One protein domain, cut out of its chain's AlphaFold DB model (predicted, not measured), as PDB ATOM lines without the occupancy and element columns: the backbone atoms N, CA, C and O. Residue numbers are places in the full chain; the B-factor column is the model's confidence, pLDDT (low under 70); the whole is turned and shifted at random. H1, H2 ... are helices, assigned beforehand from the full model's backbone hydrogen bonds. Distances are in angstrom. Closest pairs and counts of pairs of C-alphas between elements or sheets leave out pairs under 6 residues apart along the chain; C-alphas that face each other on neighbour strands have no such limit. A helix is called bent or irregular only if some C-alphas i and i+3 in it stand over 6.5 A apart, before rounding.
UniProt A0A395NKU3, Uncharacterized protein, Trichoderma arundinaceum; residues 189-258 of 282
ATOM      1  N   ASN A 189     107.550 116.589 127.823       54.09
ATOM      2  CA  ASN A 189     108.698 117.147 128.519       54.09
ATOM      3  C   ASN A 189     109.345 118.342 127.764       54.09
ATOM      4  O   ASN A 189     110.301 118.140 127.016       54.09
ATOM      5  N   PRO A 190     108.908 119.601 127.978       49.81
ATOM      6  CA  PRO A 190     109.445 120.784 127.280       49.81
ATOM      7  C   PRO A 190     110.955 120.988 127.481       49.81
ATOM      8  O   PRO A 190     111.645 121.509 126.607       49.81
ATOM      9  N   ALA A 191     111.499 120.514 128.603       56.69
ATOM     10  CA  ALA A 191     112.935 120.538 128.858       56.69
ATOM     11  C   ALA A 191     113.723 119.564 127.957       56.69
ATOM     12  O   ALA A 191     114.898 119.806 127.692       56.69
ATOM     13  N   PHE A 192     113.095 118.495 127.454       57.72
ATOM     14  CA  PHE A 192     113.716 117.535 126.537       57.72
ATOM     15  C   PHE A 192     113.879 118.107 125.128       57.72
ATOM     16  O   PHE A 192     114.944 117.955 124.534       57.72
ATOM     17  N   THR A 193     112.870 118.823 124.625       52.50
ATOM     18  CA  THR A 193     112.943 119.490 123.319       52.50
ATOM     19  C   THR A 193     114.025 120.571 123.318       52.50
ATOM     20  O   THR A 193     114.954 120.499 122.522       52.50
ATOM     21  N   VAL A 194     113.990 121.497 124.287       57.47
ATOM     22  CA  VAL A 194     114.996 122.573 124.408       57.47
ATOM     23  C   VAL A 194     116.413 122.003 124.533       57.47
ATOM     24  O   VAL A 194     117.371 122.550 123.988       57.47
ATOM     25  N   TRP A 195     116.559 120.874 125.230       67.00
ATOM     26  CA  TRP A 195     117.832 120.173 125.353       67.00
ATOM     27  C   TRP A 195     118.322 119.573 124.028       67.00
ATOM     28  O   TRP A 195     119.513 119.670 123.725       67.00
ATOM     29  N   ASN A 196     117.436 118.973 123.230       64.75
ATOM     30  CA  ASN A 196     117.792 118.419 121.924       64.75
ATOM     31  C   ASN A 196     118.130 119.517 120.911       64.75
ATOM     32  O   ASN A 196     119.138 119.387 120.218       64.75
ATOM     33  N   ASP A 197     117.393 120.627 120.907       59.38
ATOM     34  CA  ASP A 197     117.681 121.787 120.054       59.38
ATOM     35  C   ASP A 197     119.051 122.385 120.397       59.38
ATOM     36  O   ASP A 197     119.895 122.612 119.529       59.38
ATOM     37  N   MET A 198     119.339 122.547 121.694       65.62
ATOM     38  CA  MET A 198     120.658 122.983 122.159       65.62
ATOM     39  C   MET A 198     121.771 121.988 121.805       65.62
ATOM     40  O   MET A 198     122.896 122.401 121.516       65.62
ATOM     41  N   ARG A 199     121.487 120.681 121.818       68.06
ATOM     42  CA  ARG A 199     122.435 119.633 121.415       68.06
ATOM     43  C   ARG A 199     122.720 119.693 119.913       68.06
ATOM     44  O   ARG A 199     123.887 119.609 119.535       68.06
ATOM     45  N   ALA A 200     121.697 119.870 119.081       68.31
ATOM     46  CA  ALA A 200     121.835 120.032 117.635       68.31
ATOM     47  C   ALA A 200     122.662 121.282 117.299       68.31
ATOM     48  O   ALA A 200     123.634 121.199 116.549       68.31
ATOM     49  N   LEU A 201     122.385 122.402 117.975       64.38
ATOM     50  CA  LEU A 201     123.156 123.646 117.858       64.38
ATOM     51  C   LEU A 201     124.608 123.530 118.343       64.38
ATOM     52  O   LEU A 201     125.442 124.333 117.950       64.38
ATOM     53  N   VAL A 202     124.938 122.570 119.213       68.31
ATOM     54  CA  VAL A 202     126.329 122.296 119.627       68.31
ATOM     55  C   VAL A 202     127.085 121.442 118.617       68.31
ATOM     56  O   VAL A 202     128.308 121.603 118.480       68.31
ATOM     57  N   LYS A 203     126.369 120.510 117.982       67.56
ATOM     58  CA  LYS A 203     126.899 119.623 116.947       67.56
ATOM     59  C   LYS A 203     127.130 120.364 115.631       67.56
ATOM     60  O   LYS A 203     128.023 119.963 114.896       67.56
ATOM     61  N   SER A 204     126.399 121.449 115.362       68.56
ATOM     62  CA  SER A 204     126.641 122.273 114.181       68.56
ATOM     63  C   SER A 204     128.033 122.922 114.207       68.56
ATOM     64  O   SER A 204     128.572 123.324 115.251       68.56
ATOM     65  N   GLU A 205     128.640 122.980 113.025       52.62
ATOM     66  CA  GLU A 205     130.015 123.407 112.774       52.62
ATOM     67  C   GLU A 205     130.122 124.941 112.889       52.62
ATOM     68  O   GLU A 205     130.126 125.687 111.920       52.62
ATOM     69  N   GLY A 206     130.088 125.438 114.125       64.50
ATOM     70  CA  GLY A 206     130.064 126.877 114.426       64.50
ATOM     71  C   GLY A 206     129.768 127.211 115.887       64.50
ATOM     72  O   GLY A 206     129.926 128.354 116.322       64.50
ATOM     73  N   ALA A 207     129.379 126.218 116.691       63.19
ATOM     74  CA  ALA A 207     129.107 126.418 118.105       63.19
ATOM     75  C   ALA A 207     130.354 126.889 118.874       63.19
ATOM     76  O   ALA A 207     131.340 126.161 119.020       63.19
ATOM     77  N   SER A 208     130.285 128.093 119.445       70.50
ATOM     78  CA  SER A 208     131.349 128.650 120.284       70.50
ATOM     79  C   SER A 208     131.751 127.687 121.413       70.50
ATOM     80  O   SER A 208     130.908 127.141 122.132       70.50
ATOM     81  N   LYS A 209     133.061 127.538 121.649       71.38
ATOM     82  CA  LYS A 209     133.635 126.762 122.767       71.38
ATOM     83  C   LYS A 209     133.039 127.170 124.127       71.38
ATOM     84  O   LYS A 209     132.895 126.330 125.020       71.38
ATOM     85  N   LEU A 210     132.636 128.437 124.274       60.69
ATOM     86  CA  LEU A 210     131.948 128.962 125.457       60.69
ATOM     87  C   LEU A 210     130.539 128.370 125.625       60.69
ATOM     88  O   LEU A 210     130.142 128.050 126.746       60.69
ATOM     89  N   PHE A 211     129.804 128.180 124.529       69.12
ATOM     90  CA  PHE A 211     128.465 127.589 124.530       69.12
ATOM     91  C   PHE A 211     128.517 126.113 124.948       69.12
ATOM     92  O   PHE A 211     127.805 125.702 125.865       69.12
ATOM     93  N   ARG A 212     129.477 125.350 124.402       67.25
ATOM     94  CA  ARG A 212     129.744 123.960 124.821       67.25
ATOM     95  C   ARG A 212     130.078 123.857 126.317       67.25
ATOM     96  O   ARG A 212     129.578 122.968 127.006       67.25
ATOM     97  N   LYS A 213     130.884 124.789 126.848       68.50
ATOM     98  CA  LYS A 213     131.228 124.852 128.282       68.50
ATOM     99  C   LYS A 213     130.002 125.145 129.157       68.50
ATOM    100  O   LYS A 213     129.819 124.477 130.174       68.50
ATOM    101  N   LYS A 214     129.154 126.103 128.765       60.28
ATOM    102  CA  LYS A 214     127.915 126.435 129.493       60.28
ATOM    103  C   LYS A 214     126.919 125.268 129.500       60.28
ATOM    104  O   LYS A 214     126.337 124.994 130.545       60.28
ATOM    105  N   LEU A 215     126.797 124.524 128.400       71.31
ATOM    106  CA  LEU A 215     125.945 123.330 128.342       71.31
ATOM    107  C   LEU A 215     126.445 122.184 129.224       71.31
ATOM    108  O   LEU A 215     125.648 121.540 129.905       71.31
ATOM    109  N   ARG A 216     127.763 121.972 129.292       67.94
ATOM    110  CA  ARG A 216     128.352 121.005 130.232       67.94
ATOM    111  C   ARG A 216     128.059 121.382 131.687       67.94
ATOM    112  O   ARG A 216     127.747 120.512 132.490       67.94
ATOM    113  N   MET A 217     128.116 122.671 132.016       61.03
ATOM    114  CA  MET A 217     127.792 123.170 133.355       61.03
ATOM    115  C   MET A 217     126.303 122.989 133.693       61.03
ATOM    116  O   MET A 217     125.982 122.512 134.777       61.03
ATOM    117  N   LEU A 218     125.400 123.280 132.749       66.00
ATOM    118  CA  LEU A 218     123.964 123.005 132.895       66.00
ATOM    119  C   LEU A 218     123.685 121.514 133.120       66.00
ATOM    120  O   LEU A 218     122.907 121.177 134.007       66.00
ATOM    121  N   ARG A 219     124.365 120.619 132.390       69.06
ATOM    122  CA  ARG A 219     124.265 119.165 132.606       69.06
ATOM    123  C   ARG A 219     124.598 118.784 134.052       69.06
ATOM    124  O   ARG A 219     123.830 118.048 134.663       69.06
ATOM    125  N   VAL A 220     125.703 119.294 134.601       65.88
ATOM    126  CA  VAL A 220     126.115 119.012 135.991       65.88
ATOM    127  C   VAL A 220     125.069 119.516 136.987       65.88
ATOM    128  O   VAL A 220     124.731 118.802 137.927       65.88
ATOM    129  N   ILE A 221     124.504 120.705 136.759       57.16
ATOM    130  CA  ILE A 221     123.445 121.264 137.613       57.16
ATOM    131  C   ILE A 221     122.192 120.383 137.571       57.16
ATOM    132  O   ILE A 221     121.629 120.080 138.621       57.16
ATOM    133  N   PHE A 222     121.767 119.929 136.390       64.88
ATOM    134  CA  PHE A 222     120.610 119.037 136.276       64.88
ATOM    135  C   PHE A 222     120.863 117.675 136.927       64.88
ATOM    136  O   PHE A 222     119.987 117.172 137.622       64.88
ATOM    137  N   GLN A 223     122.058 117.100 136.779       63.12
ATOM    138  CA  GLN A 223     122.440 115.858 137.462       63.12
ATOM    139  C   GLN A 223     122.499 116.020 138.988       63.12
ATOM    140  O   GLN A 223     122.126 115.109 139.720       63.12
ATOM    141  N   ASP A 224     122.942 117.169 139.495       57.88
ATOM    142  CA  ASP A 224     122.911 117.451 140.931       57.88
ATOM    143  C   ASP A 224     121.467 117.602 141.437       57.88
ATOM    144  O   ASP A 224     121.091 117.038 142.464       57.88
ATOM    145  N   GLN A 225     120.609 118.275 140.666       57.06
ATOM    146  CA  GLN A 225     119.176 118.368 140.957       57.06
ATOM    147  C   GLN A 225     118.452 117.018 140.870       57.06
ATOM    148  O   GLN A 225     117.480 116.825 141.587       57.06
ATOM    149  N   ALA A 226     118.934 116.091 140.042       59.06
ATOM    150  CA  ALA A 226     118.454 114.713 139.941       59.06
ATOM    151  C   ALA A 226     118.677 113.904 141.205       59.06
ATOM    152  O   ALA A 226     117.808 113.165 141.659       59.06
ATOM    153  N   LYS A 227     119.901 114.021 141.728       64.19
ATOM    154  CA  LYS A 227     120.372 113.291 142.901       64.19
ATOM    155  C   LYS A 227     119.710 113.817 144.164       64.19
ATOM    156  O   LYS A 227     119.496 113.062 145.106       64.19
ATOM    157  N   ARG A 228     119.339 115.098 144.166       62.28
ATOM    158  CA  ARG A 228     118.427 115.671 145.152       62.28
ATOM    159  C   ARG A 228     117.020 115.158 144.846       62.28
ATOM    160  O   ARG A 228     116.263 115.815 144.137       62.28
ATOM    161  N   SER A 229     116.687 113.972 145.365       54.47
ATOM    162  CA  SER A 229     115.318 113.447 145.346       54.47
ATOM    163  C   SER A 229     114.336 114.567 145.708       54.47
ATOM    164  O   SER A 229     114.664 115.355 146.605       54.47
ATOM    165  N   PRO A 230     113.165 114.671 145.048       59.47
ATOM    166  CA  PRO A 230     112.154 115.631 145.465       59.47
ATOM    167  C   PRO A 230     111.939 115.439 146.962       59.47
ATOM    168  O   PRO A 230     111.702 114.318 147.412       59.47
ATOM    169  N   ASP A 231     112.151 116.516 147.717       68.00
ATOM    170  CA  ASP A 231     112.071 116.486 149.169       68.00
ATOM    171  C   ASP A 231     110.757 115.800 149.560       68.00
ATOM    172  O   ASP A 231     109.711 116.078 148.962       68.00
ATOM    173  N   VAL A 232     110.809 114.870 150.514       72.50
ATOM    174  CA  VAL A 232     109.642 114.106 150.984       72.50
ATOM    175  C   VAL A 232     108.503 115.066 151.339       72.50
ATOM    176  O   VAL A 232     107.337 114.782 151.065       72.50
ATOM    177  N   GLN A 233     108.845 116.258 151.837       72.00
ATOM    178  CA  GLN A 233     107.904 117.345 152.073       72.00
ATOM    179  C   GLN A 233     107.175 117.807 150.799       72.00
ATOM    180  O   GLN A 233     105.956 117.962 150.810       72.00
ATOM    181  N   THR A 234     107.890 117.984 149.687       68.94
ATOM    182  CA  THR A 234     107.306 118.394 148.397       68.94
ATOM    183  C   THR A 234     106.409 117.296 147.823       68.94
ATOM    184  O   THR A 234     105.327 117.586 147.316       68.94
ATOM    185  N   LEU A 235     106.813 116.025 147.930       72.81
ATOM    186  CA  LEU A 235     105.975 114.900 147.497       72.81
ATOM    187  C   LEU A 235     104.680 114.805 148.314       72.81
ATOM    188  O   LEU A 235     103.610 114.596 147.740       72.81
ATOM    189  N   ASN A 236     104.760 115.018 149.628       75.38
ATOM    190  CA  ASN A 236     103.592 115.027 150.506       75.38
ATOM    191  C   ASN A 236     102.643 116.188 150.187       75.38
ATOM    192  O   ASN A 236     101.439 115.961 150.079       75.38
ATOM    193  N   GLN A 237     103.170 117.391 149.939       75.81
ATOM    194  CA  GLN A 237     102.371 118.543 149.508       75.81
ATOM    195  C   GLN A 237     101.682 118.292 148.162       75.81
ATOM    196  O   GLN A 237     100.506 118.603 147.999       75.81
ATOM    197  N   ILE A 238     102.371 117.674 147.198       72.06
ATOM    198  CA  ILE A 238     101.761 117.299 145.914       72.06
ATOM    199  C   ILE A 238     100.633 116.280 146.125       72.06
ATOM    200  O   ILE A 238      99.583 116.383 145.491       72.06
ATOM    201  N   ALA A 239     100.827 115.293 147.001       79.56
ATOM    202  CA  ALA A 239      99.797 114.304 147.311       79.56
ATOM    203  C   ALA A 239      98.580 114.931 148.014       79.56
ATOM    204  O   ALA A 239      97.445 114.541 147.736       79.56
ATOM    205  N   GLU A 240      98.803 115.909 148.890       88.06
ATOM    206  CA  GLU A 240      97.756 116.672 149.569       88.06
ATOM    207  C   GLU A 240      96.967 117.549 148.593       88.06
ATOM    208  O   GLU A 240      95.752 117.388 148.488       88.06
ATOM    209  N   LEU A 241      97.648 118.340 147.759       85.38
ATOM    210  CA  LEU A 241      97.007 119.148 146.716       85.38
ATOM    211  C   LEU A 241      96.191 118.289 145.740       85.38
ATOM    212  O   LEU A 241      95.098 118.670 145.329       85.38
ATOM    213  N   ARG A 242      96.670 117.090 145.386       82.31
ATOM    214  CA  ARG A 242      95.903 116.148 144.549       82.31
ATOM    215  C   ARG A 242      94.618 115.671 145.228       82.31
ATOM    216  O   ARG A 242      93.602 115.501 144.547       82.31
ATOM    217  N   ARG A 243      94.652 115.448 146.545       88.62
ATOM    218  CA  ARG A 243      93.459 115.097 147.329       88.62
ATOM    219  C   ARG A 243      92.473 116.263 147.370       88.62
ATOM    220  O   ARG A 243      91.295 116.042 147.101       88.62
ATOM    221  N   GLU A 244      92.948 117.481 147.612       90.44
ATOM    222  CA  GLU A 244      92.116 118.692 147.615       90.44
ATOM    223  C   GLU A 244      91.457 118.948 146.256       90.44
ATOM    224  O   GLU A 244      90.242 119.126 146.188       90.44
ATOM    225  N   ILE A 245      92.215 118.870 145.156       85.69
ATOM    226  CA  ILE A 245      91.678 119.021 143.793       85.69
ATOM    227  C   ILE A 245      90.589 117.976 143.518       85.69
ATOM    228  O   ILE A 245      89.553 118.290 142.929       85.69
ATOM    229  N   SER A 246      90.795 116.734 143.959       87.31
ATOM    230  CA  SER A 246      89.812 115.659 143.777       87.31
ATOM    231  C   SER A 246      88.533 115.909 144.583       87.31
ATOM    232  O   SER A 246      87.434 115.698 144.067       87.31
ATOM    233  N   ALA A 247      88.662 116.411 145.814       92.44
ATOM    234  CA  ALA A 247      87.526 116.802 146.643       92.44
ATOM    235  C   ALA A 247      86.748 117.975 146.022       92.44
ATOM    236  O   ALA A 247      85.526 117.887 145.875       92.44
ATOM    237  N   LEU A 248      87.449 119.021 145.572       88.62
ATOM    238  CA  LEU A 248      86.850 120.177 144.901       88.62
ATOM    239  C   LEU A 248      86.104 119.770 143.627       88.62
ATOM    240  O   LEU A 248      84.968 120.196 143.411       88.62
ATOM    241  N   LYS A 249      86.686 118.877 142.821       87.88
ATOM    242  CA  LYS A 249      86.028 118.329 141.628       87.88
ATOM    243  C   LYS A 249      84.720 117.616 141.982       87.88
ATOM    244  O   LYS A 249      83.709 117.852 141.329       87.88
ATOM    245  N   GLY A 250      84.718 116.806 143.042       91.25
ATOM    246  CA  GLY A 250      83.508 116.148 143.539       91.25
ATOM    247  C   GLY A 250      82.428 117.143 143.975       91.25
ATOM    248  O   GLY A 250      81.262 116.993 143.605       91.25
ATOM    249  N   THR A 251      82.808 118.196 144.707       94.12
ATOM    250  CA  THR A 251      81.862 119.249 145.108       94.12
ATOM    251  C   THR A 251      81.308 120.021 143.915       94.12
ATOM    252  O   THR A 251      80.104 120.255 143.858       94.12
ATOM    253  N   LEU A 252      82.147 120.343 142.926       93.44
ATOM    254  CA  LEU A 252      81.731 121.054 141.721       93.44
ATOM    255  C   LEU A 252      80.729 120.228 140.905       93.44
ATOM    256  O   LEU A 252      79.703 120.755 140.488       93.44
ATOM    257  N   SER A 253      80.971 118.924 140.741       92.94
ATOM    258  CA  SER A 253      80.019 118.022 140.082       92.94
ATOM    259  C   SER A 253      78.678 117.947 140.817       92.94
ATOM    260  O   SER A 253      77.631 117.878 140.176       92.94
ATOM    261  N   LYS A 254      78.686 117.993 142.156       95.81
ATOM    262  CA  LYS A 254      77.451 118.028 142.950       95.81
ATOM    263  C   LYS A 254      76.675 119.327 142.731       95.81
ATOM    264  O   LYS A 254      75.473 119.263 142.505       95.81
ATOM    265  N   VAL A 255      77.355 120.475 142.759       94.38
ATOM    266  CA  VAL A 255      76.736 121.786 142.499       94.38
ATOM    267  C   VAL A 255      76.166 121.849 141.086       94.38
ATOM    268  O   VAL A 255      75.043 122.305 140.905       94.38
ATOM    269  N   HIS A 256      76.897 121.340 140.092       91.44
ATOM    270  CA  HIS A 256      76.418 121.290 138.713       91.44
ATOM    271  C   HIS A 256      75.109 120.498 138.604       91.44
ATOM    272  O   HIS A 256      74.117 121.025 138.120       91.44
ATOM    273  N   ARG A 257      75.061 119.300 139.205       96.31
ATOM    274  CA  ARG A 257      73.844 118.480 139.258       96.31
ATOM    275  C   ARG A 257      72.674 119.188 139.953       96.31
ATOM    276  O   ARG A 257      71.539 119.054 139.510       96.31
ATOM    277  N   GLN A 258      72.931 119.915 141.042       97.00
ATOM    278  CA  GLN A 258      71.891 120.688 141.731       97.00
ATOM    279  C   GLN A 258      71.368 121.838 140.864       97.00
ATOM    280  O   GLN A 258      70.167 122.094 140.849       97.00
TER     281      GLN A 258
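This is residues 189 to 258 of the 282 residues of an uncharacterized protein of Trichoderma arundinaceum (UniProt A0A395NKU3). Three helices make an open zigzag: the long helix H3 and the helix H2 form a wide V with its corner at residues 228 to 231, and the shorter H1 folds back beside H2 inside the V, beyond the turn at residues 204 to 208. H3 is a free arm that touches no other helix, and H1 and H2 sit only loosely side by side, closest near the turn. The printed part has 70 residues with three named helices, in the order H1, H2, H3, and no named strand; the class is all helix. The whole is extended, with a radius of gyration of the C-alphas of 21.1 A, and the C-alphas span 65 by 28 by 11 A.

Begin with the longest helix, H3, residues 232 to 258: find C-alpha 232 at (109.642, 114.106, 150.984), and from there the helix runs 39.4 A to C-alpha 258 at (71.891, 120.688, 141.731). Before it comes H2, residues 209 to 227, which runs 27.6 A from first to last C-alpha and ends with C-alpha 227 at (120.372, 113.291, 142.901). Look last at H1, residues 190 to 203, which begins with C-alpha 190 at (109.445, 120.784, 127.280) and is 20.3 A long. H1, H2 and H3 are not bent.

H3 is apart from H2, the helix before it in the chain. H3 is also apart from H1. Go to Val 202 and Arg 212 for the closest C-alphas of H1 and H2, 6.4 A apart. These two helices are close but not clearly touching, with 2 pairs of C-alphas within 8 A, and their centres are 12.7 A apart. They run opposite ways at a shallow tilt of 32 degrees, only just short of steep. Along the backbones of H1, H2 and H3, every O i to N i+4 pair is within hydrogen-bond range.

The two C-alphas farthest apart are those of Glu 205 and Gln 258, at 65.0 A, while the first and last printed C-alphas, of Asn 189 and Gln 258, are 39.3 A apart. Residues 189 to 194 stand free, of which 190 to 194 belong to H1; residues 220 to 258 stand free too, of which 220 to 227 belong to H2 and 232 to 258 to H3. The links from H1 to H2, with 5 residues, and from H2 to H3, with 4, are tight, and the printed part has no cut. Read the B-factor column for the model's confidence: the mean pLDDT of the printed part is 71.7, and 41 residues are under 70, namely 189 to 207, 210 to 214, 216 to 231 and 234. The mean is 62 for H1, 64 for H2 and 86 for H3.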